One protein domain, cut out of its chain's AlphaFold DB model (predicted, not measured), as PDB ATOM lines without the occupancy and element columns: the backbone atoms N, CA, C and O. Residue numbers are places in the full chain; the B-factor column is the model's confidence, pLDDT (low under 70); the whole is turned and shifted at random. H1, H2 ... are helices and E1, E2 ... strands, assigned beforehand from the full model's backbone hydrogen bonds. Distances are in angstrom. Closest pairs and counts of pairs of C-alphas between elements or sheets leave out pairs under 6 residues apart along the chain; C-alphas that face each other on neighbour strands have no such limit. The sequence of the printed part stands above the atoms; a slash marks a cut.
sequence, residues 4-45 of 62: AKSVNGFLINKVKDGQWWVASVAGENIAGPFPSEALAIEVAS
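What this domain is: This is residues 4 to 45 of the 62 residues of an uncharacterized protein of Pseudomonas sp. B1(2018) (UniProt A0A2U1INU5). A small twisted sheet of four strands, E1 to E4 in that order, has one helix, H1, packed over one face and the other face bare. The strands form a meander, each the antiparallel neighbour of the one before, and H1 follows them. The printed part has 42 residues, of mixed class, compact with a radius of gyration of the C-alphas of 8.6 A, spanning 23 by 18 by 15 A.

How they stand to each other: E1, residues 5 to 7, and E2, residues 10 to 14, form a hairpin, with N 7 and O 10 within hydrogen-bond range at 2.8 A. E2 forms a hairpin with E3, residues 20 to 23, where N 11 and O 23 are 2.7 A apart. E3 forms one with E4, residues 29 to 34, where N 20 and O 34 are 2.8 A apart. H1, residues 37 to 45, is on the sheet at a height of 7.4 A, over E2 and E3, and runs along the strands, at 11 degrees to E3 on the local plane. Its closest C-alphas to E3 are those of Val 22 and Ala 40, 5.9 A apart. In H1 every O i to N i+4 pair is within hydrogen-bond range.

Where its parts are: E1 measures 6.6 A from its C-alpha 5 at (-1.502, -28.942, 24.887), E2 13.2 A, E3 9.6 A, E4 11.8 A, and H1 12.2 A to its C-alpha 45 at (-1.278, -17.382, 27.859).

The domain as a whole: The C-alphas of Asn 8 and Asp 17, the two farthest apart, are 24.4 A apart. The printed part has no cut, its links are tight, and residue 4 has pLDDT under 70.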
ATOM      1  N   ALA A   4      -3.041 -33.294  24.712       67.50
ATOM      2  CA  ALA A   4      -3.519 -32.140  25.461       67.50
ATOM      3  C   ALA A   4      -2.369 -31.134  25.562       67.50
ATOM      4  O   ALA A   4      -1.328 -31.418  26.159       67.50
ATOM      5  N   LYS A   5      -2.531 -29.977  24.923       84.50
ATOM      6  CA  LYS A   5      -1.502 -28.942  24.887       84.50
ATOM      7  C   LYS A   5      -1.501 -28.206  26.217       84.50
ATOM      8  O   LYS A   5      -2.562 -27.826  26.697       84.50
ATOM      9  N   SER A   6      -0.329 -27.983  26.805       86.81
ATOM     10  CA  SER A   6      -0.202 -27.151  27.999       86.81
ATOM     11  C   SER A   6       0.311 -25.756  27.644       86.81
ATOM     12  O   SER A   6       1.231 -25.603  26.838       86.81
ATOM     13  N   VAL A   7      -0.303 -24.725  28.222       88.69
ATOM     14  CA  VAL A   7       0.058 -23.314  28.030       88.69
ATOM     15  C   VAL A   7       0.034 -22.635  29.389       88.69
ATOM     16  O   VAL A   7      -0.978 -22.674  30.076       88.69
ATOM     17  N   ASN A   8       1.165 -22.056  29.792       88.38
ATOM     18  CA  ASN A   8       1.328 -21.360  31.074       88.38
ATOM     19  C   ASN A   8       0.892 -22.162  32.320       88.38
ATOM     20  O   ASN A   8       0.420 -21.607  33.304       88.38
ATOM     21  N   GLY A   9       1.026 -23.493  32.269       86.50
ATOM     22  CA  GLY A   9       0.583 -24.386  33.345       86.50
ATOM     23  C   GLY A   9      -0.919 -24.698  33.345       86.50
ATOM     24  O   GLY A   9      -1.396 -25.356  34.262       86.50
ATOM     25  N   PHE A  10      -1.649 -24.308  32.302       90.38
ATOM     26  CA  PHE A  10      -3.020 -24.740  32.047       90.38
ATOM     27  C   PHE A  10      -3.077 -25.768  30.918       90.38
ATOM     28  O   PHE A  10      -2.248 -25.764  30.008       90.38
ATOM     29  N   LEU A  11      -4.066 -26.653  30.969       91.81
ATOM     30  CA  LEU A  11      -4.345 -27.678  29.972       91.81
ATOM     31  C   LEU A  11      -5.398 -27.181  28.982       91.81
ATOM     32  O   LEU A  11      -6.502 -26.805  29.366       91.81
ATOM     33  N   ILE A  12      -5.085 -27.242  27.696       92.31
ATOM     34  CA  ILE A  12      -6.016 -26.966  26.609       92.31
ATOM     35  C   ILE A  12      -6.625 -28.292  26.182       92.31
ATOM     36  O   ILE A  12      -5.930 -29.139  25.610       92.31
ATOM     37  N   ASN A  13      -7.920 -28.487  26.439       90.69
ATOM     38  CA  ASN A  13      -8.602 -29.684  25.949       90.69
ATOM     39  C   ASN A  13      -9.825 -29.382  25.091       90.69
ATOM     40  O   ASN A  13     -10.514 -28.375  25.245       90.69
ATOM     41  N   LYS A  14     -10.080 -30.310  24.172       89.31
ATOM     42  CA  LYS A  14     -11.233 -30.302  23.283       89.31
ATOM     43  C   LYS A  14     -12.339 -31.153  23.893       89.31
ATOM     44  O   LYS A  14     -12.130 -32.340  24.153       89.31
ATOM     45  N   VAL A  15     -13.509 -30.565  24.106       85.69
ATOM     46  CA  VAL A  15     -14.708 -31.279  24.561       85.69
ATOM     47  C   VAL A  15     -15.520 -31.807  23.371       85.69
ATOM     48  O   VAL A  15     -15.262 -31.471  22.212       85.69
ATOM     49  N   LYS A  16     -16.490 -32.686  23.658       79.19
ATOM     50  CA  LYS A  16     -17.266 -33.444  22.656       79.19
ATOM     51  C   LYS A  16     -17.951 -32.576  21.595       79.19
ATOM     52  O   LYS A  16     -18.074 -33.029  20.463       79.19
ATOM     53  N   ASP A  17     -18.287 -31.332  21.916       80.56
ATOM     54  CA  ASP A  17     -18.993 -30.425  21.003       80.56
ATOM     55  C   ASP A  17     -18.055 -29.621  20.087       80.56
ATOM     56  O   ASP A  17     -18.447 -28.614  19.502       80.56
ATOM     57  N   GLY A  18     -16.780 -30.017  19.992       83.06
ATOM     58  CA  GLY A  18     -15.761 -29.285  19.232       83.06
ATOM     59  C   GLY A  18     -15.298 -27.989  19.901       83.06
ATOM     60  O   GLY A  18     -14.395 -27.332  19.389       83.06
ATOM     61  N   GLN A  19     -15.890 -27.667  21.049       89.88
ATOM     62  CA  GLN A  19     -15.522 -26.552  21.899       89.88
ATOM     63  C   GLN A  19     -14.236 -26.865  22.669       89.88
ATOM     64  O   GLN A  19     -13.855 -28.024  22.859       89.88
ATOM     65  N   TRP A  20     -13.569 -25.812  23.112       93.25
ATOM     66  CA  TRP A  20     -12.298 -25.877  23.813       93.25
ATOM     67  C   TRP A  20     -12.433 -25.269  25.198       93.25
ATOM     68  O   TRP A  20     -13.110 -24.261  25.377       93.25
ATOM     69  N   TRP A  21     -11.782 -25.879  26.176       93.06
ATOM     70  CA  TRP A  21     -11.685 -25.340  27.527       93.06
ATOM     71  C   TRP A  21     -10.221 -25.201  27.941       93.06
ATOM     72  O   TRP A  21      -9.336 -25.918  27.460       93.06
ATOM     73  N   VAL A  22      -9.982 -24.256  28.834       92.81
ATOM     74  CA  VAL A  22      -8.748 -24.133  29.594       92.81
ATOM     75  C   VAL A  22      -9.019 -24.794  30.934       92.81
ATOM     76  O   VAL A  22      -9.957 -24.411  31.631       92.81
ATOM     77  N   ALA A  23      -8.228 -25.797  31.283       91.19
ATOM     78  CA  ALA A  23      -8.325 -26.499  32.546       91.19
ATOM     79  C   ALA A  23      -7.058 -26.316  33.383       91.19
ATOM     80  O   ALA A  23      -5.980 -26.065  32.848       91.19
ATOM     81  N   SER A  24      -7.160 -26.455  34.698       88.69
ATOM     82  CA  SER A  24      -5.986 -26.552  35.560       88.69
ATOM     83  C   SER A  24      -5.260 -27.877  35.315       88.69
ATOM     84  O   SER A  24      -5.810 -28.808  34.721       88.69
ATOM     85  N   VAL A  25      -4.035 -28.010  35.828       82.56
ATOM     86  CA  VAL A  25      -3.333 -29.308  35.875       82.56
ATOM     87  C   VAL A  25      -4.118 -30.390  36.629       82.56
ATOM     88  O   VAL A  25      -3.920 -31.572  36.368       82.56
ATOM     89  N   ALA A  26      -5.038 -29.998  37.520       83.75
ATOM     90  CA  ALA A  26      -5.949 -30.904  38.219       83.75
ATOM     91  C   ALA A  26      -7.168 -31.322  37.368       83.75
ATOM     92  O   ALA A  26      -7.979 -32.133  37.811       83.75
ATOM     93  N   GLY A  27      -7.298 -30.795  36.144       82.62
ATOM     94  CA  GLY A  27      -8.399 -31.092  35.228       82.62
ATOM     95  C   GLY A  27      -9.671 -30.282  35.485       82.62
ATOM     96  O   GLY A  27     -10.708 -30.580  34.896       82.62
ATOM     97  N   GLU A  28      -9.612 -29.260  36.339       86.94
ATOM     98  CA  GLU A  28     -10.751 -28.380  36.615       86.94
ATOM     99  C   GLU A  28     -10.908 -27.363  35.491       86.94
ATOM    100  O   GLU A  28      -9.923 -26.765  35.077       86.94
ATOM    101  N   ASN A  29     -12.127 -27.134  35.004       91.00
ATOM    102  CA  ASN A  29     -12.380 -26.103  33.999       91.00
ATOM    103  C   ASN A  29     -12.185 -24.707  34.613       91.00
ATOM    104  O   ASN A  29     -12.933 -24.312  35.505       91.00
ATOM    105  N   ILE A  30     -11.189 -23.980  34.108       90.38
ATOM    106  CA  ILE A  30     -10.852 -22.611  34.510       90.38
ATOM    107  C   ILE A  30     -11.519 -21.593  33.586       90.38
ATOM    108  O   ILE A  30     -11.991 -20.559  34.055       90.38
ATOM    109  N   ALA A  31     -11.574 -21.867  32.278       90.88
ATOM    110  CA  ALA A  31     -12.216 -20.979  31.316       90.88
ATOM    111  C   ALA A  31     -12.763 -21.723  30.090       90.88
ATOM    112  O   ALA A  31     -12.168 -22.675  29.584       90.88
ATOM    113  N   GLY A  32     -13.877 -21.223  29.561       89.44
ATOM    114  CA  GLY A  32     -14.531 -21.732  28.360       89.44
ATOM    115  C   GLY A  32     -16.054 -21.792  28.516       89.44
ATOM    116  O   GLY A  32     -16.586 -21.377  29.547       89.44
ATOM    117  N   PRO A  33     -16.767 -22.326  27.513       92.19
ATOM    118  CA  PRO A  33     -16.228 -22.911  26.285       92.19
ATOM    119  C   PRO A  33     -15.774 -21.880  25.240       92.19
ATOM    120  O   PRO A  33     -16.375 -20.821  25.078       92.19
ATOM    121  N   PHE A  34     -14.744 -22.237  24.473       92.31
ATOM    122  CA  PHE A  34     -14.216 -21.475  23.341       92.31
ATOM    123  C   PHE A  34     -14.495 -22.188  22.012       92.31
ATOM    124  O   PHE A  34     -14.467 -23.419  21.954       92.31
ATOM    125  N   PRO A  35     -14.718 -21.448  20.913       91.38
ATOM    126  CA  PRO A  35     -15.006 -22.048  19.612       91.38
ATOM    127  C   PRO A  35     -13.762 -22.598  18.890       91.38
ATOM    128  O   PRO A  35     -13.904 -23.326  17.911       91.38
ATOM    129  N   SER A  36     -12.544 -22.272  19.338       91.38
ATOM    130  CA  SER A  36     -11.294 -22.720  18.710       91.38
ATOM    131  C   SER A  36     -10.175 -22.935  19.729       91.38
ATOM    132  O   SER A  36     -10.177 -22.351  20.812       91.38
ATOM    133  N   GLU A  37      -9.190 -23.755  19.352       91.69
ATOM    134  CA  GLU A  37      -7.990 -23.995  20.161       91.69
ATOM    135  C   GLU A  37      -7.190 -22.705  20.371       91.69
ATOM    136  O   GLU A  37      -6.716 -22.446  21.469       91.69
ATOM    137  N   ALA A  38      -7.078 -21.872  19.329       92.25
ATOM    138  CA  ALA A  38      -6.326 -20.622  19.374       92.25
ATOM    139  C   ALA A  38      -6.850 -19.673  20.461       92.25
ATOM    140  O   ALA A  38      -6.054 -19.140  21.224       92.25
ATOM    141  N   LEU A  39      -8.174 -19.540  20.600       92.50
ATOM    142  CA  LEU A  39      -8.767 -18.710  21.652       92.50
ATOM    143  C   LEU A  39      -8.490 -19.264  23.051       92.50
ATOM    144  O   LEU A  39      -8.175 -18.505  23.961       92.50
ATOM    145  N   ALA A  40      -8.557 -20.585  23.226       92.75
ATOM    146  CA  ALA A  40      -8.198 -21.201  24.499       92.75
ATOM    147  C   ALA A  40      -6.708 -20.979  24.833       92.75
ATOM    148  O   ALA A  40      -6.373 -20.721  25.986       92.75
ATOM    149  N   ILE A  41      -5.821 -21.025  23.829       92.56
ATOM    150  CA  ILE A  41      -4.386 -20.736  23.985       92.56
ATOM    151  C   ILE A  41      -4.152 -19.272  24.373       92.56
ATOM    152  O   ILE A  41      -3.360 -19.019  25.274       92.56
ATOM    153  N   GLU A  42      -4.817 -18.324  23.711       93.25
ATOM    154  CA  GLU A  42      -4.702 -16.891  24.019       93.25
ATOM    155  C   GLU A  42      -5.185 -16.576  25.436       93.25
ATOM    156  O   GLU A  42      -4.552 -15.805  26.150       93.25
ATOM    157  N   VAL A  43      -6.270 -17.211  25.885       92.19
ATOM    158  CA  VAL A  43      -6.737 -17.049  27.267       92.19
ATOM    159  C   VAL A  43      -5.742 -17.670  28.245       92.19
ATOM    160  O   VAL A  43      -5.339 -17.015  29.202       92.19
ATOM    161  N   ALA A  44      -5.285 -18.897  27.995       91.56
ATOM    162  CA  ALA A  44      -4.312 -19.558  28.860       91.56
ATOM    163  C   ALA A  44      -2.953 -18.842  28.919       91.56
ATOM    164  O   ALA A  44      -2.277 -18.929  29.939       91.56
ATOM    165  N   SER A  45      -2.538 -18.138  27.860       89.81
ATOM    166  CA  SER A  45      -1.278 -17.382  27.859       89.81
ATOM    167  C   SER A  45      -1.346 -16.104  28.696       89.81
ATOM    168  O   SER A  45      -0.314 -15.674  29.208       89.81
TER     169      SER A  45